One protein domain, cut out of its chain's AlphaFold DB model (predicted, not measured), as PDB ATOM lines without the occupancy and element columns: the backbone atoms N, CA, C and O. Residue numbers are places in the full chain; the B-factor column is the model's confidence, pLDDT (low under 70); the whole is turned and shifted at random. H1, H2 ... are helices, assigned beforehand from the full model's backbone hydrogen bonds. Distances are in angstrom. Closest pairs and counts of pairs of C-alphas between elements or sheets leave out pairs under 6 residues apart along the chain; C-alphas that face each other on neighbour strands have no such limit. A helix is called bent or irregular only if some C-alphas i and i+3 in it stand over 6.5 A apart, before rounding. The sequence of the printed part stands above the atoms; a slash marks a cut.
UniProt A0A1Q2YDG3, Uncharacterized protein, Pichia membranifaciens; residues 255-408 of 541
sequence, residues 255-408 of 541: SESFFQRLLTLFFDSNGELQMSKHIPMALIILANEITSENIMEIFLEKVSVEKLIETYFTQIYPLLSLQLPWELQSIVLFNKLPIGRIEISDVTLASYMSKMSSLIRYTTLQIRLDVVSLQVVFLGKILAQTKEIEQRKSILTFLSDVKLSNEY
ATOM      1  N   SER A 255     -33.662   1.894 -51.534       86.62
ATOM      2  CA  SER A 255     -32.554   2.433 -52.330       86.62
ATOM      3  C   SER A 255     -31.456   1.388 -52.493       86.62
ATOM      4  O   SER A 255     -31.015   0.786 -51.513       86.62
ATOM      5  N   GLU A 256     -30.950   1.230 -53.718       91.38
ATOM      6  CA  GLU A 256     -29.839   0.318 -54.029       91.38
ATOM      7  C   GLU A 256     -28.609   0.597 -53.163       91.38
ATOM      8  O   GLU A 256     -27.986  -0.318 -52.633       91.38
ATOM      9  N   SER A 257     -28.289   1.879 -52.962       91.06
ATOM     10  CA  SER A 257     -27.120   2.286 -52.184       91.06
ATOM     11  C   SER A 257     -27.230   1.874 -50.712       91.06
ATOM     12  O   SER A 257     -26.251   1.423 -50.117       91.06
ATOM     13  N   PHE A 258     -28.427   1.995 -50.133       91.38
ATOM     14  CA  PHE A 258     -28.706   1.563 -48.768       91.38
ATOM     15  C   PHE A 258     -28.656   0.040 -48.675       91.38
ATOM     16  O   PHE A 258     -27.993  -0.498 -47.791       91.38
ATOM     17  N   PHE A 259     -29.267  -0.658 -49.634       94.06
ATOM     18  CA  PHE A 259     -29.256  -2.114 -49.678       94.06
ATOM     19  C   PHE A 259     -27.834  -2.681 -49.777       94.06
ATOM     20  O   PHE A 259     -27.472  -3.563 -49.006       94.06
ATOM     21  N   GLN A 260     -26.968  -2.121 -50.626       94.56
ATOM     22  CA  GLN A 260     -25.552  -2.510 -50.691       94.56
ATOM     23  C   GLN A 260     -24.815  -2.303 -49.359       94.56
ATOM     24  O   GLN A 260     -23.954  -3.107 -48.987       94.56
ATOM     25  N   ARG A 261     -25.156  -1.247 -48.609       92.38
ATOM     26  CA  ARG A 261     -24.594  -1.011 -47.274       92.38
ATOM     27  C   ARG A 261     -25.124  -2.012 -46.250       92.38
ATOM     28  O   ARG A 261     -24.318  -2.515 -45.474       92.38
ATOM     29  N   LEU A 262     -26.407  -2.381 -46.297       93.75
ATOM     30  CA  LEU A 262     -26.956  -3.482 -45.493       93.75
ATOM     31  C   LEU A 262     -26.256  -4.809 -45.793       93.75
ATOM     32  O   LEU A 262     -25.865  -5.521 -44.872       93.75
ATOM     33  N   LEU A 263     -26.033  -5.130 -47.068       95.25
ATOM     34  CA  LEU A 263     -25.312  -6.346 -47.442       95.25
ATOM     35  C   LEU A 263     -23.875  -6.331 -46.923       95.25
ATOM     36  O   LEU A 263     -23.398  -7.342 -46.428       95.25
ATOM     37  N   THR A 264     -23.202  -5.182 -46.982       93.31
ATOM     38  CA  THR A 264     -21.847  -5.018 -46.425       93.31
ATOM     39  C   THR A 264     -21.827  -5.105 -44.896       93.31
ATOM     40  O   THR A 264     -20.813  -5.462 -44.308       93.31
ATOM     41  N   LEU A 265     -22.938  -4.765 -44.242       92.12
ATOM     42  CA  LEU A 265     -23.092  -4.832 -42.792       92.12
ATOM     43  C   LEU A 265     -23.336  -6.264 -42.299       92.12
ATOM     44  O   LEU A 265     -22.904  -6.615 -41.202       92.12
ATOM     45  N   PHE A 266     -24.054  -7.070 -43.084       93.88
ATOM     46  CA  PHE A 266     -24.477  -8.418 -42.695       93.88
ATOM     47  C   PHE A 266     -23.594  -9.527 -43.267       93.88
ATOM     48  O   PHE A 266     -23.511 -10.597 -42.660       93.88
ATOM     49  N   PHE A 267     -22.923  -9.281 -44.394       95.12
ATOM     50  CA  PHE A 267     -22.092 -10.258 -45.090       95.12
ATOM     51  C   PHE A 267     -20.665  -9.761 -45.301       95.12
ATOM     52  O   PHE A 267     -20.421  -8.589 -45.597       95.12
ATOM     53  N   ASP A 268     -19.719 -10.690 -45.211       93.31
ATOM     54  CA  ASP A 268     -18.304 -10.422 -45.421       93.31
ATOM     55  C   ASP A 268     -17.954 -10.240 -46.918       93.31
ATOM     56  O   ASP A 268     -18.804 -10.153 -47.816       93.31
ATOM     57  N   SER A 269     -16.659 -10.142 -47.232       90.25
ATOM     58  CA  SER A 269     -16.193 -10.052 -48.621       90.25
ATOM     59  C   SER A 269     -16.446 -11.319 -49.444       90.25
ATOM     60  O   SER A 269     -16.501 -11.216 -50.665       90.25
ATOM     61  N   ASN A 270     -16.608 -12.477 -48.801       91.50
ATOM     62  CA  ASN A 270     -16.864 -13.771 -49.438       91.50
ATOM     63  C   ASN A 270     -18.367 -14.059 -49.607       91.50
ATOM     64  O   ASN A 270     -18.732 -15.097 -50.162       91.50
ATOM     65  N   GLY A 271     -19.231 -13.156 -49.134       89.56
ATOM     66  CA  GLY A 271     -20.679 -13.318 -49.179       89.56
ATOM     67  C   GLY A 271     -21.231 -14.239 -48.093       89.56
ATOM     68  O   GLY A 271     -22.344 -14.743 -48.240       89.56
ATOM     69  N   GLU A 272     -20.465 -14.480 -47.027       92.62
ATOM     70  CA  GLU A 272     -20.875 -15.260 -45.859       92.62
ATOM     71  C   GLU A 272     -21.403 -14.344 -44.753       92.62
ATOM     72  O   GLU A 272     -20.982 -13.193 -44.638       92.62
ATOM     73  N   LEU A 273     -22.335 -14.842 -43.934       91.25
ATOM     74  CA  LEU A 273     -22.870 -14.083 -42.801       91.25
ATOM     75  C   LEU A 273     -21.738 -13.705 -41.837       91.25
ATOM     76  O   LEU A 273     -21.084 -14.569 -41.259       91.25
ATOM     77  N   GLN A 274     -21.543 -12.405 -41.624       90.69
ATOM     78  CA  GLN A 274     -20.538 -11.882 -40.698       90.69
ATOM     79  C   GLN A 274     -21.064 -11.805 -39.254       90.69
ATOM     80  O   GLN A 274     -20.292 -11.813 -38.293       90.69
ATOM     81  N   MET A 275     -22.384 -11.710 -39.084       84.75
ATOM     82  CA  MET A 275     -23.031 -11.615 -37.777       84.75
ATOM     83  C   MET A 275     -23.337 -12.983 -37.165       84.75
ATOM     84  O   MET A 275     -23.757 -13.911 -37.848       84.75
ATOM     85  N   SER A 276     -23.180 -13.081 -35.844       81.31
ATOM     86  CA  SER A 276     -23.460 -14.296 -35.061       81.31
ATOM     87  C   SER A 276     -24.695 -14.189 -34.157       81.31
ATOM     88  O   SER A 276     -25.088 -15.172 -33.535       81.31
ATOM     89  N   LYS A 277     -25.309 -13.004 -34.067       84.00
ATOM     90  CA  LYS A 277     -26.529 -12.715 -33.295       84.00
ATOM     91  C   LYS A 277     -27.515 -11.948 -34.172       84.00
ATOM     92  O   LYS A 277     -27.097 -11.349 -35.160       84.00
ATOM     93  N   HIS A 278     -28.796 -11.963 -33.802       87.75
ATOM     94  CA  HIS A 278     -29.863 -11.213 -34.481       87.75
ATOM     95  C   HIS A 278     -30.053 -11.596 -35.964       87.75
ATOM     96  O   HIS A 278     -30.532 -10.806 -36.779       87.75
ATOM     97  N   ILE A 279     -29.661 -12.824 -36.334       91.94
ATOM     98  CA  ILE A 279     -29.709 -13.289 -37.725       91.94
ATOM     99  C   ILE A 279     -31.150 -13.284 -38.258       91.94
ATOM    100  O   ILE A 279     -31.353 -12.713 -39.329       91.94
ATOM    101  N   PRO A 280     -32.175 -13.815 -37.551       93.19
ATOM    102  CA  PRO A 280     -33.551 -13.766 -38.045       93.19
ATOM    103  C   PRO A 280     -34.015 -12.345 -38.388       93.19
ATOM    104  O   PRO A 280     -34.563 -12.128 -39.467       93.19
ATOM    105  N   MET A 281     -33.733 -11.365 -37.525       93.12
ATOM    106  CA  MET A 281     -34.059  -9.960 -37.773       93.12
ATOM    107  C   MET A 281     -33.364  -9.428 -39.030       93.12
ATOM    108  O   MET A 281     -34.023  -8.833 -39.882       93.12
ATOM    109  N   ALA A 282     -32.060  -9.666 -39.186       92.94
ATOM    110  CA  ALA A 282     -31.322  -9.220 -40.364       92.94
ATOM    111  C   ALA A 282     -31.891  -9.811 -41.664       92.94
ATOM    112  O   ALA A 282     -32.072  -9.087 -42.645       92.94
ATOM    113  N   LEU A 283     -32.251 -11.099 -41.664       95.38
ATOM    114  CA  LEU A 283     -32.871 -11.743 -42.826       95.38
ATOM    115  C   LEU A 283     -34.254 -11.154 -43.149       95.38
ATOM    116  O   LEU A 283     -34.578 -10.999 -44.325       95.38
ATOM    117  N   ILE A 284     -35.050 -10.775 -42.143       94.50
ATOM    118  CA  ILE A 284     -36.342 -10.093 -42.347       94.50
ATOM    119  C   ILE A 284     -36.136  -8.698 -42.946       94.50
ATOM    120  O   ILE A 284     -36.831  -8.337 -43.895       94.50
ATOM    121  N   ILE A 285     -35.167  -7.930 -42.439       93.75
ATOM    122  CA  ILE A 285     -34.827  -6.600 -42.969       93.75
ATOM    123  C   ILE A 285     -34.424  -6.710 -44.444       93.75
ATOM    124  O   ILE A 285     -34.977  -6.007 -45.289       93.75
ATOM    125  N   LEU A 286     -33.531  -7.648 -44.778       94.88
ATOM    126  CA  LEU A 286     -33.139  -7.909 -46.166       94.88
ATOM    127  C   LEU A 286     -34.340  -8.301 -47.026       94.88
ATOM    128  O   LEU A 286     -34.509  -7.778 -48.126       94.88
ATOM    129  N   ALA A 287     -35.192  -9.196 -46.523       94.75
ATOM    130  CA  ALA A 287     -36.386  -9.607 -47.239       94.75
ATOM    131  C   ALA A 287     -37.299  -8.413 -47.535       94.75
ATOM    132  O   ALA A 287     -37.826  -8.328 -48.640       94.75
ATOM    133  N   ASN A 288     -37.471  -7.484 -46.595       92.62
ATOM    134  CA  ASN A 288     -38.304  -6.296 -46.781       92.62
ATOM    135  C   ASN A 288     -37.730  -5.330 -47.825       92.62
ATOM    136  O   ASN A 288     -38.500  -4.782 -48.611       92.62
ATOM    137  N   GLU A 289     -36.407  -5.173 -47.889       92.50
ATOM    138  CA  GLU A 289     -35.755  -4.296 -48.868       92.50
ATOM    139  C   GLU A 289     -35.739  -4.885 -50.293       92.50
ATOM    140  O   GLU A 289     -35.779  -4.133 -51.270       92.50
ATOM    141  N   ILE A 290     -35.776  -6.217 -50.447       93.38
ATOM    142  CA  ILE A 290     -35.884  -6.880 -51.759       93.38
ATOM    143  C   ILE A 290     -37.301  -6.709 -52.330       93.38
ATOM    144  O   ILE A 290     -38.184  -7.560 -52.182       93.38
ATOM    145  N   THR A 291     -37.528  -5.576 -52.986       90.12
ATOM    146  CA  THR A 291     -38.827  -5.157 -53.543       90.12
ATOM    147  C   THR A 291     -38.899  -5.233 -55.068       90.12
ATOM    148  O   THR A 291     -39.981  -5.079 -55.633       90.12
ATOM    149  N   SER A 292     -37.777  -5.496 -55.741       91.62
ATOM    150  CA  SER A 292     -37.684  -5.595 -57.200       91.62
ATOM    151  C   SER A 292     -36.663  -6.648 -57.631       91.62
ATOM    152  O   SER A 292     -35.828  -7.083 -56.833       91.62
ATOM    153  N   GLU A 293     -36.718  -7.038 -58.906       92.50
ATOM    154  CA  GLU A 293     -35.759  -7.970 -59.515       92.50
ATOM    155  C   GLU A 293     -34.327  -7.420 -59.470       92.50
ATOM    156  O   GLU A 293     -33.423  -8.145 -59.074       92.50
ATOM    157  N   ASN A 294     -34.129  -6.125 -59.734       94.06
ATOM    158  CA  ASN A 294     -32.805  -5.493 -59.678       94.06
ATOM    159  C   ASN A 294     -32.170  -5.573 -58.275       94.06
ATOM    160  O   ASN A 294     -31.000  -5.903 -58.117       94.06
ATOM    161  N   ILE A 295     -32.955  -5.332 -57.216       94.88
ATOM    162  CA  ILE A 295     -32.457  -5.468 -55.837       94.88
ATOM    163  C   ILE A 295     -32.139  -6.936 -55.509       94.88
ATOM    164  O   ILE A 295     -31.161  -7.216 -54.814       94.88
ATOM    165  N   MET A 296     -32.929  -7.884 -56.027       96.19
ATOM    166  CA  MET A 296     -32.618  -9.310 -55.903       96.19
ATOM    167  C   MET A 296     -31.306  -9.667 -56.616       96.19
ATOM    168  O   MET A 296     -30.521 -10.435 -56.072       96.19
ATOM    169  N   GLU A 297     -31.032  -9.111 -57.793       95.75
ATOM    170  CA  GLU A 297     -29.762  -9.336 -58.496       95.75
ATOM    171  C   GLU A 297     -28.570  -8.860 -57.657       95.75
ATOM    172  O   GLU A 297     -27.654  -9.646 -57.415       95.75
ATOM    173  N   ILE A 298     -28.640  -7.654 -57.082       95.75
ATOM    174  CA  ILE A 298     -27.610  -7.133 -56.161       95.75
ATOM    175  C   ILE A 298     -27.394  -8.077 -54.963       95.75
ATOM    176  O   ILE A 298     -26.259  -8.311 -54.544       95.75
ATOM    177  N   PHE A 299     -28.472  -8.637 -54.401       96.94
ATOM    178  CA  PHE A 299     -28.378  -9.627 -53.324       96.94
ATOM    179  C   PHE A 299     -27.622 -10.882 -53.782       96.94
ATOM    180  O   PHE A 299     -26.685 -11.318 -53.113       96.94
ATOM    181  N   LEU A 300     -28.008 -11.444 -54.928       96.25
ATOM    182  CA  LEU A 300     -27.441 -12.682 -55.467       96.25
ATOM    183  C   LEU A 300     -25.977 -12.533 -55.908       96.25
ATOM    184  O   LEU A 300     -25.238 -13.513 -55.869       96.25
ATOM    185  N   GLU A 301     -25.548 -11.338 -56.314       94.81
ATOM    186  CA  GLU A 301     -24.148 -11.046 -56.651       94.81
ATOM    187  C   GLU A 301     -23.235 -11.036 -55.421       94.81
ATOM    188  O   GLU A 301     -22.057 -11.384 -55.508       94.81
ATOM    189  N   LYS A 302     -23.771 -10.620 -54.270       95.00
ATOM    190  CA  LYS A 302     -22.996 -10.409 -53.046       95.00
ATOM    191  C   LYS A 302     -23.045 -11.596 -52.089       95.00
ATOM    192  O   LYS A 302     -22.080 -11.799 -51.357       95.00
ATOM    193  N   VAL A 303     -24.149 -12.338 -52.053       96.25
ATOM    194  CA  VAL A 303     -24.420 -13.355 -51.029       96.25
ATOM    195  C   VAL A 303     -24.221 -14.765 -51.572       96.25
ATOM    196  O   VAL A 303     -24.776 -15.145 -52.603       96.25
ATOM    197  N   SER A 304     -23.494 -15.592 -50.820       94.31
ATOM    198  CA  SER A 304     -23.422 -17.029 -51.073       94.31
ATOM    199  C   SER A 304     -24.719 -17.701 -50.606       94.31
ATOM    200  O   SER A 304     -24.849 -18.111 -49.453       94.31
ATOM    201  N   VAL A 305     -25.712 -17.779 -51.500       94.88
ATOM    202  CA  VAL A 305     -27.062 -18.295 -51.186       94.88
ATOM    203  C   VAL A 305     -27.029 -19.721 -50.642       94.88
ATOM    204  O   VAL A 305     -27.698 -20.002 -49.652       94.88
ATOM    205  N   GLU A 306     -26.233 -20.601 -51.246       92.50
ATOM    206  CA  GLU A 306     -26.076 -21.993 -50.808       92.50
ATOM    207  C   GLU A 306     -25.588 -22.058 -49.355       92.50
ATOM    208  O   GLU A 306     -26.242 -22.651 -48.499       92.50
ATOM    209  N   LYS A 307     -24.502 -21.341 -49.029       93.44
ATOM    210  CA  LYS A 307     -23.983 -21.278 -47.655       93.44
ATOM    211  C   LYS A 307     -24.986 -20.662 -46.688       93.44
ATOM    212  O   LYS A 307     -25.066 -21.106 -45.543       93.44
ATOM    213  N   LEU A 308     -25.753 -19.662 -47.123       95.75
ATOM    214  CA  LEU A 308     -26.791 -19.045 -46.302       95.75
ATOM    215  C   LEU A 308     -27.925 -20.034 -45.985       95.75
ATOM    216  O   LEU A 308     -28.337 -20.112 -44.830       95.75
ATOM    217  N   ILE A 309     -28.403 -20.796 -46.977       95.62
ATOM    218  CA  ILE A 309     -29.417 -21.850 -46.803       95.62
ATOM    219  C   ILE A 309     -28.907 -22.902 -45.820       95.62
ATOM    220  O   ILE A 309     -29.562 -23.165 -44.811       95.62
ATOM    221  N   GLU A 310     -27.718 -23.452 -46.075       94.44
ATOM    222  CA  GLU A 310     -27.111 -24.477 -45.225       94.44
ATOM    223  C   GLU A 310     -26.952 -23.973 -43.786       94.44
ATOM    224  O   GLU A 310     -27.435 -24.607 -42.848       94.44
ATOM    225  N   THR A 311     -26.368 -22.786 -43.591       93.88
ATOM    226  CA  THR A 311     -26.193 -22.186 -42.258       93.88
ATOM    227  C   THR A 311     -27.532 -21.979 -41.553       93.88
ATOM    228  O   THR A 311     -27.699 -22.379 -40.401       93.88
ATOM    229  N   TYR A 312     -28.511 -21.381 -42.234       95.81
ATOM    230  CA  TYR A 312     -29.795 -21.062 -41.623       95.81
ATOM    231  C   TYR A 312     -30.559 -22.322 -41.214       95.81
ATOM    232  O   TYR A 312     -30.970 -22.441 -40.062       95.81
ATOM    233  N   PHE A 313     -30.720 -23.295 -42.108       96.50
ATOM    234  CA  PHE A 313     -31.580 -24.450 -41.843       96.50
ATOM    235  C   PHE A 313     -30.922 -25.543 -40.987       96.50
ATOM    236  O   PHE A 313     -31.638 -26.347 -40.381       96.50
ATOM    237  N   THR A 314     -29.591 -25.556 -40.860       94.12
ATOM    238  CA  THR A 314     -28.893 -26.480 -39.947       94.12
ATOM    239  C   THR A 314     -28.627 -25.894 -38.565       94.12
ATOM    240  O   THR A 314     -28.726 -26.623 -37.579       94.12
ATOM    241  N   GLN A 315     -28.313 -24.598 -38.459       92.88
ATOM    242  CA  GLN A 315     -27.850 -24.003 -37.197       92.88
ATOM    243  C   GLN A 315     -28.884 -23.082 -36.547       92.88
ATOM    244  O   GLN A 315     -28.935 -23.001 -35.323       92.88
ATOM    245  N   ILE A 316     -29.709 -22.392 -37.339       94.50
ATOM    246  CA  ILE A 316     -30.577 -21.310 -36.848       94.50
ATOM    247  C   ILE A 316     -32.022 -21.792 -36.722       94.50
ATOM    248  O   ILE A 316     -32.575 -21.831 -35.625       94.50
ATOM    249  N   TYR A 317     -32.625 -22.219 -37.832       95.44
ATOM    250  CA  TYR A 317     -34.027 -22.621 -37.934       95.44
ATOM    251  C   TYR A 317     -34.472 -23.666 -36.892       95.44
ATOM    252  O   TYR A 317     -35.554 -23.502 -36.316       95.44
ATOM    253  N   PRO A 318     -33.672 -24.705 -36.564       94.50
ATOM    254  CA  PRO A 318     -34.066 -25.683 -35.548       94.50
ATOM    255  C   PRO A 318     -34.292 -25.061 -34.162       94.50
ATOM    256  O   PRO A 318     -35.169 -25.516 -33.420       94.50
ATOM    257  N   LEU A 319     -33.550 -23.996 -33.842       92.81
ATOM    258  CA  LEU A 319     -33.557 -23.322 -32.543       92.81
ATOM    259  C   LEU A 319     -34.679 -22.283 -32.396       92.81
ATOM    260  O   LEU A 319     -35.007 -21.910 -31.273       92.81
ATOM    261  N   LEU A 320     -35.296 -21.843 -33.499       91.44
ATOM    262  CA  LEU A 320     -36.321 -20.794 -33.469       91.44
ATOM    263  C   LEU A 320     -37.578 -21.240 -32.711       91.44
ATOM    264  O   LEU A 320     -38.018 -22.389 -32.825       91.44
ATOM    265  N   SER A 321     -38.189 -20.336 -31.948       83.00
ATOM    266  CA  SER A 321     -39.303 -20.660 -31.047       83.00
ATOM    267  C   SER A 321     -40.637 -20.078 -31.518       83.00
ATOM    268  O   SER A 321     -40.710 -18.958 -32.014       83.00
ATOM    269  N   LEU A 322     -41.739 -20.795 -31.266       79.88
ATOM    270  CA  LEU A 322     -43.099 -20.266 -31.456       79.88
ATOM    271  C   LEU A 322     -43.449 -19.126 -30.480       79.88
ATOM    272  O   LEU A 322     -44.441 -18.426 -30.697       79.88
ATOM    273  N   GLN A 323     -42.654 -18.934 -29.420       82.00
ATOM    274  CA  GLN A 323     -42.790 -17.802 -28.497       82.00
ATOM    275  C   GLN A 323     -42.408 -16.471 -29.159       82.00
ATOM    276  O   GLN A 323     -43.001 -15.446 -28.834       82.00
ATOM    277  N   LEU A 324     -41.484 -16.502 -30.124       81.12
ATOM    278  CA  LEU A 324     -41.062 -15.356 -30.927       81.12
ATOM    279  C   LEU A 324     -41.420 -15.624 -32.398       81.12
ATOM    280  O   LEU A 324     -40.553 -15.880 -33.228       81.12
ATOM    281  N   PRO A 325     -42.719 -15.599 -32.755       83.19
ATOM    282  CA  PRO A 325     -43.184 -16.037 -34.072       83.19
ATOM    283  C   PRO A 325     -42.615 -15.210 -35.230       83.19
ATOM    284  O   PRO A 325     -42.589 -15.698 -36.358       83.19
ATOM    285  N   TRP A 326     -42.165 -13.981 -34.966       86.69
ATOM    286  CA  TRP A 326     -41.499 -13.146 -35.959       86.69
ATOM    287  C   TRP A 326     -40.152 -13.745 -36.392       86.69
ATOM    288  O   TRP A 326     -39.817 -13.638 -37.564       86.69
ATOM    289  N   GLU A 327     -39.422 -14.465 -35.530       91.31
ATOM    290  CA  GLU A 327     -38.149 -15.095 -35.912       91.31
ATOM    291  C   GLU A 327     -38.361 -16.125 -37.024       91.31
ATOM    292  O   GLU A 327     -37.615 -16.166 -38.000       91.31
ATOM    293  N   LEU A 328     -39.434 -16.918 -36.933       93.12
ATOM    294  CA  LEU A 328     -39.817 -17.886 -37.965       93.12
ATOM    295  C   LEU A 328     -40.222 -17.212 -39.289       93.12
ATOM    296  O   LEU A 328     -40.172 -17.855 -40.339       93.12
ATOM    297  N   GLN A 329     -40.588 -15.925 -39.277       93.69
ATOM    298  CA  GLN A 329     -40.853 -15.163 -40.503       93.69
ATOM    299  C   GLN A 329     -39.574 -14.808 -41.266       93.69
ATOM    300  O   GLN A 329     -39.659 -14.432 -42.431       93.69
ATOM    301  N   SER A 330     -38.385 -15.000 -40.689       95.06
ATOM    302  CA  SER A 330     -37.129 -14.830 -41.435       95.06
ATOM    303  C   SER A 330     -37.008 -15.756 -42.650       95.06
ATOM    304  O   SER A 330     -36.274 -15.441 -43.589       95.06
ATOM    305  N   ILE A 331     -37.837 -16.809 -42.732       96.44
ATOM    306  CA  ILE A 331     -37.955 -17.623 -43.943       96.44
ATOM    307  C   ILE A 331     -38.430 -16.834 -45.180       96.44
ATOM    308  O   ILE A 331     -38.230 -17.271 -46.314       96.44
ATOM    309  N   VAL A 332     -39.056 -15.664 -44.994       95.50
ATOM    310  CA  VAL A 332     -39.564 -14.820 -46.088       95.50
ATOM    311  C   VAL A 332     -38.456 -14.455 -47.076       95.50
ATOM    312  O   VAL A 332     -38.728 -14.416 -48.276       95.50
ATOM    313  N   LEU A 333     -37.210 -14.271 -46.620       96.62
ATOM    314  CA  LEU A 333     -36.073 -14.043 -47.517       96.62
ATOM    315  C   LEU A 333     -35.920 -15.190 -48.523       96.62
ATOM    316  O   LEU A 333     -35.854 -14.963 -49.730       96.62
ATOM    317  N   PHE A 334     -35.933 -16.432 -48.038       97.00
ATOM    318  CA  PHE A 334     -35.789 -17.617 -48.881       97.00
ATOM    319  C   PHE A 334     -37.005 -17.822 -49.790       97.00
ATOM    320  O   PHE A 334     -36.867 -18.194 -50.955       97.00
ATOM    321  N   ASN A 335     -38.199 -17.466 -49.312       95.31
ATOM    322  CA  ASN A 335     -39.398 -17.409 -50.145       95.31
ATOM    323  C   ASN A 335     -39.332 -16.348 -51.249       95.31
ATOM    324  O   ASN A 335     -40.092 -16.459 -52.210       95.31
ATOM    325  N   LYS A 336     -38.435 -15.357 -51.193       95.50
ATOM    326  CA  LYS A 336     -38.213 -14.424 -52.308       95.50
ATOM    327  C   LYS A 336     -37.236 -14.959 -53.350       95.50
ATOM    328  O   LYS A 336     -37.337 -14.556 -54.504       95.50
ATOM    329  N   LEU A 337     -36.353 -15.894 -52.992       95.62
ATOM    330  CA  LEU A 337     -35.330 -16.410 -53.906       95.62
ATOM    331  C   LEU A 337     -35.944 -17.041 -55.172       95.62
ATOM    332  O   LEU A 337     -36.961 -17.748 -55.081       95.62
ATOM    333  N   PRO A 338     -35.329 -16.832 -56.353       93.81
ATOM    334  CA  PRO A 338     -35.680 -17.579 -57.555       93.81
ATOM    335  C   PRO A 338     -35.496 -19.086 -57.333       93.81
ATOM    336  O   PRO A 338     -34.493 -19.498 -56.754       93.81
ATOM    337  N   ILE A 339     -36.427 -19.911 -57.831       92.81
ATOM    338  CA  ILE A 339     -36.413 -21.377 -57.632       92.81
ATOM    339  C   ILE A 339     -35.068 -21.987 -58.051       92.81
ATOM    340  O   ILE A 339     -34.474 -22.745 -57.292       92.81
ATOM    341  N   GLY A 340     -34.523 -21.552 -59.191       90.06
ATOM    342  CA  GLY A 340     -33.238 -22.029 -59.715       90.06
ATOM    343  C   GLY A 340     -32.007 -21.739 -58.842       90.06
ATOM    344  O   GLY A 340     -30.914 -22.169 -59.196       90.06
ATOM    345  N   ARG A 341     -32.154 -20.998 -57.734       91.81
ATOM    346  CA  ARG A 341     -31.083 -20.678 -56.772       91.81
ATOM    347  C   ARG A 341     -31.222 -21.420 -55.436       91.81
ATOM    348  O   ARG A 341     -30.426 -21.166 -54.538       91.81
ATOM    349  N   ILE A 342     -32.221 -22.290 -55.281       92.00
ATOM    350  CA  ILE A 342     -32.515 -22.988 -54.019       92.00
ATOM    351  C   ILE A 342     -31.944 -24.405 -54.077       92.00
ATOM    352  O   ILE A 342     -32.628 -25.351 -54.444       92.00
ATOM    353  N   GLU A 343     -30.676 -24.558 -53.723       89.19
ATOM    354  CA  GLU A 343     -30.056 -25.875 -53.552       89.19
ATOM    355  C   GLU A 343     -29.968 -26.201 -52.061       89.19
ATOM    356  O   GLU A 343     -29.643 -25.328 -51.255       89.19
ATOM    357  N   ILE A 344     -30.337 -27.428 -51.690       92.00
ATOM    358  CA  ILE A 344     -30.388 -27.873 -50.297       92.00
ATOM    359  C   ILE A 344     -29.788 -29.273 -50.185       92.00
ATOM    360  O   ILE A 344     -30.138 -30.171 -50.954       92.00
ATOM    361  N   SER A 345     -28.884 -29.464 -49.228       92.94
ATOM    362  CA  SER A 345     -28.326 -30.783 -48.933       92.94
ATOM    363  C   SER A 345     -29.333 -31.684 -48.204       92.94
ATOM    364  O   SER A 345     -30.269 -31.205 -47.558       92.94
ATOM    365  N   ASP A 346     -29.113 -33.004 -48.239       92.25
ATOM    366  CA  ASP A 346     -29.946 -33.986 -47.522       92.25
ATOM    367  C   ASP A 346     -30.064 -33.684 -46.025       92.25
ATOM    368  O   ASP A 346     -31.141 -33.779 -45.433       92.25
ATOM    369  N   VAL A 347     -28.944 -33.305 -45.402       92.50
ATOM    370  CA  VAL A 347     -28.875 -32.998 -43.968       92.50
ATOM    371  C   VAL A 347     -29.741 -31.782 -43.652       92.50
ATOM    372  O   VAL A 347     -30.514 -31.785 -42.690       92.50
ATOM    373  N   THR A 348     -29.648 -30.758 -44.494       95.25
ATOM    374  CA  THR A 348     -30.373 -29.500 -44.339       95.25
ATOM    375  C   THR A 348     -31.864 -29.682 -44.591       95.25
ATOM    376  O   THR A 348     -32.683 -29.193 -43.807       95.25
ATOM    377  N   LEU A 349     -32.233 -30.479 -45.595       96.12
ATOM    378  CA  LEU A 349     -33.615 -30.862 -45.868       96.12
ATOM    379  C   LEU A 349     -34.228 -31.661 -44.706       96.12
ATOM    380  O   LEU A 349     -35.341 -31.361 -44.269       96.12
ATOM    381  N   ALA A 350     -33.503 -32.641 -44.161       94.50
ATOM    382  CA  ALA A 350     -33.963 -33.429 -43.019       94.50
ATOM    383  C   ALA A 350     -34.179 -32.558 -41.768       94.50
ATOM    384  O   ALA A 350     -35.214 -32.671 -41.103       94.50
ATOM    385  N   SER A 351     -33.241 -31.650 -41.473       95.75
ATOM    386  CA  SER A 351     -33.358 -30.666 -40.386       95.75
ATOM    387  C   SER A 351     -34.595 -29.778 -40.561       95.75
ATOM    388  O   SER A 351     -35.415 -29.636 -39.645       95.75
ATOM    389  N   TYR A 352     -34.781 -29.245 -41.771       96.62
ATOM    390  CA  TYR A 352     -35.914 -28.403 -42.130       96.62
ATOM    391  C   TYR A 352     -37.264 -29.112 -41.937       96.62
ATOM    392  O   TYR A 352     -38.139 -28.600 -41.229       96.62
ATOM    393  N   MET A 353     -37.428 -30.310 -42.507       96.38
ATOM    394  CA  MET A 353     -38.678 -31.074 -42.413       96.38
ATOM    395  C   MET A 353     -38.971 -31.536 -40.984       96.38
ATOM    396  O   MET A 353     -40.124 -31.494 -40.554       96.38
ATOM    397  N   SER A 354     -37.942 -31.906 -40.214       95.12
ATOM    398  CA  SER A 354     -38.083 -32.261 -38.795       95.12
ATOM    399  C   SER A 354     -38.666 -31.099 -37.983       95.12
ATOM    400  O   SER A 354     -39.667 -31.254 -37.275       95.12
ATOM    401  N   LYS A 355     -38.112 -29.890 -38.152       94.94
ATOM    402  CA  LYS A 355     -38.647 -28.690 -37.502       94.94
ATOM    403  C   LYS A 355     -40.062 -28.381 -37.982       94.94
ATOM    404  O   LYS A 355     -40.938 -28.151 -37.151       94.94
ATOM    405  N   MET A 356     -40.315 -28.421 -39.287       94.25
ATOM    406  CA  MET A 356     -41.636 -28.158 -39.860       94.25
ATOM    407  C   MET A 356     -42.708 -29.137 -39.352       94.25
ATOM    408  O   MET A 356     -43.802 -28.695 -39.006       94.25
ATOM    409  N   SER A 357     -42.381 -30.424 -39.186       92.81
ATOM    410  CA  SER A 357     -43.258 -31.428 -38.556       92.81
ATOM    411  C   SER A 357     -43.723 -30.990 -37.160       92.81
ATOM    412  O   SER A 357     -44.893 -31.116 -36.809       92.81
ATOM    413  N   SER A 358     -42.829 -30.386 -36.367       90.12
ATOM    414  CA  SER A 358     -43.184 -29.869 -35.037       90.12
ATOM    415  C   SER A 358     -44.111 -28.643 -35.071       90.12
ATOM    416  O   SER A 358     -44.846 -28.411 -34.109       90.12
ATOM    417  N   LEU A 359     -44.088 -27.869 -36.163       91.62
ATOM    418  CA  LEU A 359     -44.889 -26.655 -36.339       91.62
ATOM    419  C   LEU A 359     -46.296 -26.963 -36.871       91.62
ATOM    420  O   LEU A 359     -47.247 -26.265 -36.516       91.62
ATOM    421  N   ILE A 360     -46.442 -28.006 -37.693       91.94
ATOM    422  CA  ILE A 360     -47.724 -28.419 -38.278       91.94
ATOM    423  C   ILE A 360     -48.499 -29.268 -37.266       91.94
ATOM    424  O   ILE A 360     -48.502 -30.494 -37.300       91.94
ATOM    425  N   ARG A 361     -49.156 -28.580 -36.334       89.25
ATOM    426  CA  ARG A 361     -50.088 -29.154 -35.357       89.25
ATOM    427  C   ARG A 361     -51.339 -28.306 -35.296       89.25
ATOM    428  O   ARG A 361     -51.251 -27.086 -35.450       89.25
ATOM    429  N   TYR A 362     -52.480 -28.919 -35.008       86.12
ATOM    430  CA  TYR A 362     -53.765 -28.226 -34.960       86.12
ATOM    431  C   TYR A 362     -53.727 -26.973 -34.070       86.12
ATOM    432  O   TYR A 362     -54.091 -25.885 -34.513       86.12
ATOM    433  N   THR A 363     -53.205 -27.091 -32.846       86.44
ATOM    434  CA  THR A 363     -53.122 -25.971 -31.891       86.44
ATOM    435  C   THR A 363     -52.224 -24.836 -32.383       86.44
ATOM    436  O   THR A 363     -52.569 -23.665 -32.234       86.44
ATOM    437  N   THR A 364     -51.094 -25.156 -33.017       88.12
ATOM    438  CA  THR A 364     -50.203 -24.150 -33.607       88.12
ATOM    439  C   THR A 364     -50.885 -23.440 -34.773       88.12
ATOM    440  O   THR A 364     -50.837 -22.214 -34.860       88.12
ATOM    441  N   LEU A 365     -51.568 -24.189 -35.641       89.06
ATOM    442  CA  LEU A 365     -52.274 -23.642 -36.799       89.06
ATOM    443  C   LEU A 365     -53.429 -22.718 -36.402       89.06
ATOM    444  O   LEU A 365     -53.688 -21.752 -37.108       89.06
ATOM    445  N   GLN A 366     -54.079 -22.949 -35.258       85.38
ATOM    446  CA  GLN A 366     -55.106 -22.035 -34.744       85.38
ATOM    447  C   GLN A 366     -54.558 -20.650 -34.370       85.38
ATOM    448  O   GLN A 366     -55.289 -19.667 -34.435       85.38
ATOM    449  N   ILE A 367     -53.289 -20.565 -33.960       85.38
ATOM    450  CA  ILE A 367     -52.715 -19.353 -33.352       85.38
ATOM    451  C   ILE A 367     -51.693 -18.670 -34.281       85.38
ATOM    452  O   ILE A 367     -51.448 -17.466 -34.162       85.38
ATOM    453  N   ARG A 368     -51.057 -19.431 -35.183       88.50
ATOM    454  CA  ARG A 368     -49.898 -19.013 -35.996       88.50
ATOM    455  C   ARG A 368     -49.977 -19.490 -37.453       88.50
ATOM    456  O   ARG A 368     -48.940 -19.758 -38.060       88.50
ATOM    457  N   LEU A 369     -51.185 -19.581 -38.015       90.38
ATOM    458  CA  LEU A 369     -51.426 -20.064 -39.381       90.38
ATOM    459  C   LEU A 369     -50.488 -19.438 -40.423       90.38
ATOM    460  O   LEU A 369     -49.879 -20.167 -41.204       90.38
ATOM    461  N   ASP A 370     -50.347 -18.113 -40.420       89.94
ATOM    462  CA  ASP A 370     -49.573 -17.393 -41.438       89.94
ATOM    463  C   ASP A 370     -48.083 -17.754 -41.385       89.94
ATOM    464  O   ASP A 370     -47.460 -18.032 -42.407       89.94
ATOM    465  N   VAL A 371     -47.523 -17.843 -40.175       91.12
ATOM    466  CA  VAL A 371     -46.109 -18.181 -39.959       91.12
ATOM    467  C   VAL A 371     -45.814 -19.612 -40.395       91.12
ATOM    468  O   VAL A 371     -44.792 -19.851 -41.035       91.12
ATOM    469  N   VAL A 372     -46.705 -20.560 -40.086       92.38
ATOM    470  CA  VAL A 372     -46.554 -21.961 -40.514       92.38
ATOM    471  C   VAL A 372     -46.739 -22.090 -42.027       92.38
ATOM    472  O   VAL A 372     -45.974 -22.797 -42.682       92.38
ATOM    473  N   SER A 373     -47.699 -21.359 -42.599       93.19
ATOM    474  CA  SER A 373     -47.954 -21.338 -44.044       93.19
ATOM    475  C   SER A 373     -46.732 -20.863 -44.830       93.19
ATOM    476  O   SER A 373     -46.409 -21.458 -45.852       93.19
ATOM    477  N   LEU A 374     -45.996 -19.861 -44.331       94.19
ATOM    478  CA  LEU A 374     -44.742 -19.415 -44.950       94.19
ATOM    479  C   LEU A 374     -43.687 -20.525 -45.034       94.19
ATOM    480  O   LEU A 374     -42.951 -20.577 -46.020       94.19
ATOM    481  N   GLN A 375     -43.627 -21.417 -44.038       94.94
ATOM    482  CA  GLN A 375     -42.721 -22.567 -44.085       94.94
ATOM    483  C   GLN A 375     -43.173 -23.536 -45.182       94.94
ATOM    484  O   GLN A 375     -42.429 -23.863 -46.100       94.94
ATOM    485  N   VAL A 376     -44.449 -23.912 -45.173       95.19
ATOM    486  CA  VAL A 376     -45.012 -24.826 -46.176       95.19
ATOM    487  C   VAL A 376     -44.800 -24.313 -47.609       95.19
ATOM    488  O   VAL A 376     -44.390 -25.079 -48.479       95.19
ATOM    489  N   VAL A 377     -44.973 -23.011 -47.853       94.12
ATOM    490  CA  VAL A 377     -44.711 -22.393 -49.166       94.12
ATOM    491  C   VAL A 377     -43.256 -22.582 -49.612       94.12
ATOM    492  O   VAL A 377     -43.012 -22.897 -50.779       94.12
ATOM    493  N   PHE A 378     -42.289 -22.456 -48.698       96.31
ATOM    494  CA  PHE A 378     -40.880 -22.652 -49.035       96.31
ATOM    495  C   PHE A 378     -40.572 -24.105 -49.420       96.31
ATOM    496  O   PHE A 378     -39.798 -24.340 -50.349       96.31
ATOM    497  N   LEU A 379     -41.240 -25.084 -48.790       96.75
ATOM    498  CA  LEU A 379     -41.097 -26.495 -49.167       96.75
ATOM    499  C   LEU A 379     -41.464 -26.730 -50.641       96.75
ATOM    500  O   LEU A 379     -40.799 -27.514 -51.314       96.75
ATOM    501  N   GLY A 380     -42.469 -26.023 -51.166       95.31
ATOM    502  CA  GLY A 380     -42.852 -26.139 -52.576       95.31
ATOM    503  C   GLY A 380     -41.753 -25.674 -53.529       95.31
ATOM    504  O   GLY A 380     -41.532 -26.283 -54.575       95.31
ATOM    505  N   LYS A 381     -40.999 -24.637 -53.144       95.50
ATOM    506  CA  LYS A 381     -39.835 -24.183 -53.913       95.50
ATOM    507  C   LYS A 381     -38.684 -25.181 -53.874       95.50
ATOM    508  O   LYS A 381     -38.064 -25.399 -54.909       95.50
ATOM    509  N   ILE A 382     -38.432 -25.792 -52.713       95.44
ATOM    510  CA  ILE A 382     -37.452 -26.877 -52.599       95.44
ATOM    511  C   ILE A 382     -37.856 -28.015 -53.542       95.44
ATOM    512  O   ILE A 382     -37.074 -28.378 -54.413       95.44
ATOM    513  N   LEU A 383     -39.101 -28.496 -53.441       94.81
ATOM    514  CA  LEU A 383     -39.623 -29.580 -54.275       94.81
ATOM    515  C   LEU A 383     -39.441 -29.306 -55.776       94.81
ATOM    516  O   LEU A 383     -39.078 -30.213 -56.521       94.81
ATOM    517  N   ALA A 384     -39.682 -28.065 -56.208       93.12
ATOM    518  CA  ALA A 384     -39.526 -27.648 -57.597       93.12
ATOM    519  C   ALA A 384     -38.076 -27.704 -58.094       93.12
ATOM    520  O   ALA A 384     -37.845 -28.025 -59.255       93.12
ATOM    521  N   GLN A 385     -37.105 -27.393 -57.235       92.38
ATOM    522  CA  GLN A 385     -35.690 -27.372 -57.604       92.38
ATOM    523  C   GLN A 385     -34.987 -28.723 -57.380       92.38
ATOM    524  O   GLN A 385     -33.928 -28.974 -57.961       92.38
ATOM    525  N   THR A 386     -35.564 -29.616 -56.570       90.50
ATOM    526  CA  THR A 386     -34.993 -30.930 -56.256       90.50
ATOM    527  C   THR A 386     -34.880 -31.822 -57.498       90.50
ATOM    528  O   THR A 386     -35.872 -32.314 -58.049       90.50
ATOM    529  N   LYS A 387     -33.633 -32.104 -57.895       84.94
ATOM    530  CA  LYS A 387     -33.294 -33.025 -58.994       84.94
ATOM    531  C   LYS A 387     -33.162 -34.474 -58.532       84.94
ATOM    532  O   LYS A 387     -33.425 -35.390 -59.308       84.94
ATOM    533  N   GLU A 388     -32.757 -34.687 -57.283       88.50
ATOM    534  CA  GLU A 388     -32.538 -36.023 -56.741       88.50
ATOM    535  C   GLU A 388     -33.859 -36.728 -56.428       88.50
ATOM    536  O   GLU A 388     -34.718 -36.218 -55.705       88.50
ATOM    537  N   ILE A 389     -34.017 -37.940 -56.966       87.69
ATOM    538  CA  ILE A 389     -35.250 -38.725 -56.832       87.69
ATOM    539  C   ILE A 389     -35.552 -39.037 -55.361       87.69
ATOM    540  O   ILE A 389     -36.708 -38.961 -54.948       87.69
ATOM    541  N   GLU A 390     -34.538 -39.374 -54.563       90.50
ATOM    542  CA  GLU A 390     -34.730 -39.759 -53.160       90.50
ATOM    543  C   GLU A 390     -35.125 -38.568 -52.275       90.50
ATOM    544  O   GLU A 390     -36.067 -38.687 -51.490       90.50
ATOM    545  N   GLN A 391     -34.520 -37.390 -52.468       93.00
ATOM    546  CA  GLN A 391     -34.965 -36.155 -51.811       93.00
ATOM    547  C   GLN A 391     -36.417 -35.820 -52.166       93.00
ATOM    548  O   GLN A 391     -37.233 -35.543 -51.286       93.00
ATOM    549  N   ARG A 392     -36.772 -35.907 -53.457       92.25
ATOM    550  CA  ARG A 392     -38.141 -35.658 -53.924       92.25
ATOM    551  C   ARG A 392     -39.130 -36.613 -53.262       92.25
ATOM    552  O   ARG A 392     -40.148 -36.170 -52.739       92.25
ATOM    553  N   LYS A 393     -38.820 -37.913 -53.234       92.81
ATOM    554  CA  LYS A 393     -39.632 -38.918 -52.532       92.81
ATOM    555  C   LYS A 393     -39.760 -38.601 -51.046       92.81
ATOM    556  O   LYS A 393     -40.852 -38.731 -50.512       92.81
ATOM    557  N   SER A 394     -38.687 -38.164 -50.385       94.69
ATOM    558  CA  SER A 394     -38.724 -37.785 -48.969       94.69
ATOM    559  C   SER A 394     -39.719 -36.649 -48.708       94.69
ATOM    560  O   SER A 394     -40.554 -36.761 -47.812       94.69
ATOM    561  N   ILE A 395     -39.713 -35.610 -49.551       95.44
ATOM    562  CA  ILE A 395     -40.664 -34.491 -49.464       95.44
ATOM    563  C   ILE A 395     -42.105 -34.967 -49.691       95.44
ATOM    564  O   ILE A 395     -43.009 -34.592 -48.944       95.44
ATOM    565  N   LEU A 396     -42.332 -35.797 -50.710       94.00
ATOM    566  CA  LEU A 396     -43.666 -36.319 -51.019       94.00
ATOM    567  C   LEU A 396     -44.206 -37.214 -49.894       94.00
ATOM    568  O   LEU A 396     -45.366 -37.069 -49.510       94.00
ATOM    569  N   THR A 397     -43.361 -38.075 -49.321       94.75
ATOM    570  CA  THR A 397     -43.704 -38.891 -48.146       94.75
ATOM    571  C   THR A 397     -44.041 -38.005 -46.955       94.75
ATOM    572  O   THR A 397     -45.093 -38.187 -46.353       94.75
ATOM    573  N   PHE A 398     -43.229 -36.982 -46.669       95.94
ATOM    574  CA  PHE A 398     -43.519 -36.022 -45.605       95.94
ATOM    575  C   PHE A 398     -44.900 -35.366 -45.782       95.94
ATOM    576  O   PHE A 398     -45.688 -35.309 -44.839       95.94
ATOM    577  N   LEU A 399     -45.224 -34.891 -46.990       94.50
ATOM    578  CA  LEU A 399     -46.527 -34.279 -47.277       94.50
ATOM    579  C   LEU A 399     -47.681 -35.271 -47.101       94.50
ATOM    580  O   LEU A 399     -48.732 -34.888 -46.587       94.50
ATOM    581  N   SER A 400     -47.485 -36.526 -47.507       91.88
ATOM    582  CA  SER A 400     -48.450 -37.603 -47.277       91.88
ATOM    583  C   SER A 400     -48.651 -37.860 -45.782       91.88
ATOM    584  O   SER A 400     -49.788 -37.928 -45.322       91.88
ATOM    585  N   ASP A 401     -47.577 -37.936 -44.996       93.31
ATOM    586  CA  ASP A 401     -47.640 -38.199 -43.555       93.31
ATOM    587  C   ASP A 401     -48.399 -37.098 -42.801       93.31
ATOM    588  O   ASP A 401     -49.216 -37.388 -41.925       93.31
ATOM    589  N   VAL A 402     -48.200 -35.828 -43.179       92.19
ATOM    590  CA  VAL A 402     -48.974 -34.706 -42.618       92.19
ATOM    591  C   VAL A 402     -50.475 -34.894 -42.862       92.19
ATOM    592  O   VAL A 402     -51.286 -34.620 -41.973       92.19
ATOM    593  N   LYS A 403     -50.858 -35.383 -44.045       87.62
ATOM    594  CA  LYS A 403     -52.262 -35.576 -44.449       87.62
ATOM    595  C   LYS A 403     -52.889 -36.825 -43.833       87.62
ATOM    596  O   LYS A 403     -54.082 -36.827 -43.558       87.62
ATOM    597  N   LEU A 404     -52.086 -37.854 -43.568       87.50
ATOM    598  CA  LEU A 404     -52.498 -39.064 -42.849       87.50
ATOM    599  C   LEU A 404     -52.588 -38.861 -41.331       87.50
ATOM    600  O   LEU A 404     -53.049 -39.752 -40.615       87.50
ATOM    601  N   SER A 405     -52.148 -37.710 -40.816       86.75
ATOM    602  CA  SER A 405     -52.271 -37.405 -39.394       86.75
ATOM    603  C   SER A 405     -53.741 -37.325 -38.964       86.75
ATOM    604  O   SER A 405     -54.586 -36.751 -39.650       86.75
ATOM    605  N   ASN A 406     -54.040 -37.828 -37.762       79.94
ATOM    606  CA  ASN A 406     -55.392 -37.779 -37.182       79.94
ATOM    607  C   ASN A 406     -55.926 -36.343 -36.992       79.94
ATOM    608  O   ASN A 406     -57.113 -36.151 -36.739       79.94
ATOM    609  N   GLU A 407     -55.055 -35.334 -37.073       87.56
ATOM    610  CA  GLU A 407     -55.420 -33.925 -36.931       87.56
ATOM    611  C   GLU A 407     -55.799 -33.264 -38.263       87.56
ATOM    612  O   GLU A 407     -56.423 -32.201 -38.238       87.56
ATOM    613  N   TYR A 408     -55.465 -33.871 -39.411       87.06
ATOM    614  CA  TYR A 408     -55.613 -33.239 -40.725       87.06
ATOM    615  C   TYR A 408     -57.044 -32.769 -40.990       87.06
ATOM    616  O   TYR A 408     -57.263 -31.645 -41.446       87.06
TER     617      TYR A 408
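Overview. This is residues 255 to 408 of the 541 residues of an uncharacterized protein of Pichia membranifaciens (UniProt A0A1Q2YDG3). The helices stand in two adjoining rows, H1, H2, H5 and H7 in one and H4, H6 and H8 in the other, with H3 packed on H1 at one end and H8 at the opposite end. H4 to H8 make an up-and-down bundle, each helix running against the one before it in the chain, and H2 crosses H5 to join H1 and H3 to it. The printed part has 154 residues with eight named helices, H1 to H8 in order along the chain, and no named strand; its class is all helix. The whole is compact, with a radius of gyration of the C-alphas of 15.8 A, and the C-alphas span 51 by 35 by 27 A.

Arrangement. The longest helix is H7, residues 362 to 385, with a kink of 107 degrees near residue 369; it is irregular, with C-alphas 367 and 370 8.9 A apart. H7 touches H5, residues 325 to 336, at a shallow tilt of 22 degrees, the same way; the closest C-alphas are those of Asn 335 and Phe 378, 5.6 A apart. With residues 365 to 376 alone, H7 touches residues 356 to 359 of H6, residues 346 to 359, at a shallow tilt of 22 degrees, opposite ways, forming a helical hairpin; the C-alphas of Leu 359 and Val 372 are the closest, 6.5 A apart. H6 is the hub, touching three helices. It touches H4, residues 305 to 319, at a steep tilt of 40 degrees, the same way, closest at the C-alphas of Thr 314 and Thr 348, 5.5 A apart. H6 and H8, residues 389 to 404, only just touch, with 3 pairs of C-alphas within 8 A, at a shallow tilt of 9 degrees, the same way; Asp 346 and Gln 391 have the closest C-alphas, 6.9 A apart. H5 also touches H2, residues 279 to 289, at a steep tilt of 49 degrees, the same way, with the C-alphas of Ala 287 and Leu 333 closest at 4.5 A. H2 and H1, residues 256 to 266, touch as a helical hairpin at a shallow tilt of 8 degrees, opposite ways, with the C-alphas of Phe 259 and Glu 289 closest at 6.9 A. H1 touches H3, residues 293 to 302, where the C-alphas of Glu 256 and Ile 295 are closest at 6.6 A. H5 and H6 are apart, and so are H1 and H8. Each O i to N i+4 pair is within hydrogen-bond range in H1, H2, H3, H6 and H8; the figures are 8 of 11 in H4, 15 of 20 in H7 and 2 of 8 in H5, where 8 of 9 O i to N i+3 pairs are within range.

Along the chain. H7 is 29.0 A long from first to last C-alpha, H8 22.2 A, H4 20.4 A, H6 20.1 A and H5 19.0 A; H1 is 15.3 A, H2 15.5 A and H3 14.5 A. H1 begins at C-alpha 256, (-29.839, 0.318, -54.029). H7 begins at C-alpha 362, (-53.765, -28.226, -34.960), and H8 ends at C-alpha 404, (-52.498, -39.064, -42.849). H4 is irregular, but only just: C-alphas 314 and 317 are 6.7 A apart.

Size, cuts and confidence. The two C-alphas farthest apart are those of Ser 257 and Asn 406, 51.3 A. The printed part has no cut. The link from H1 to H2, residues 267 to 278, is long, and that from H5 to H6 is short but not tight. The mean pLDDT of the printed part is 92.2, and no printed residue is under 70.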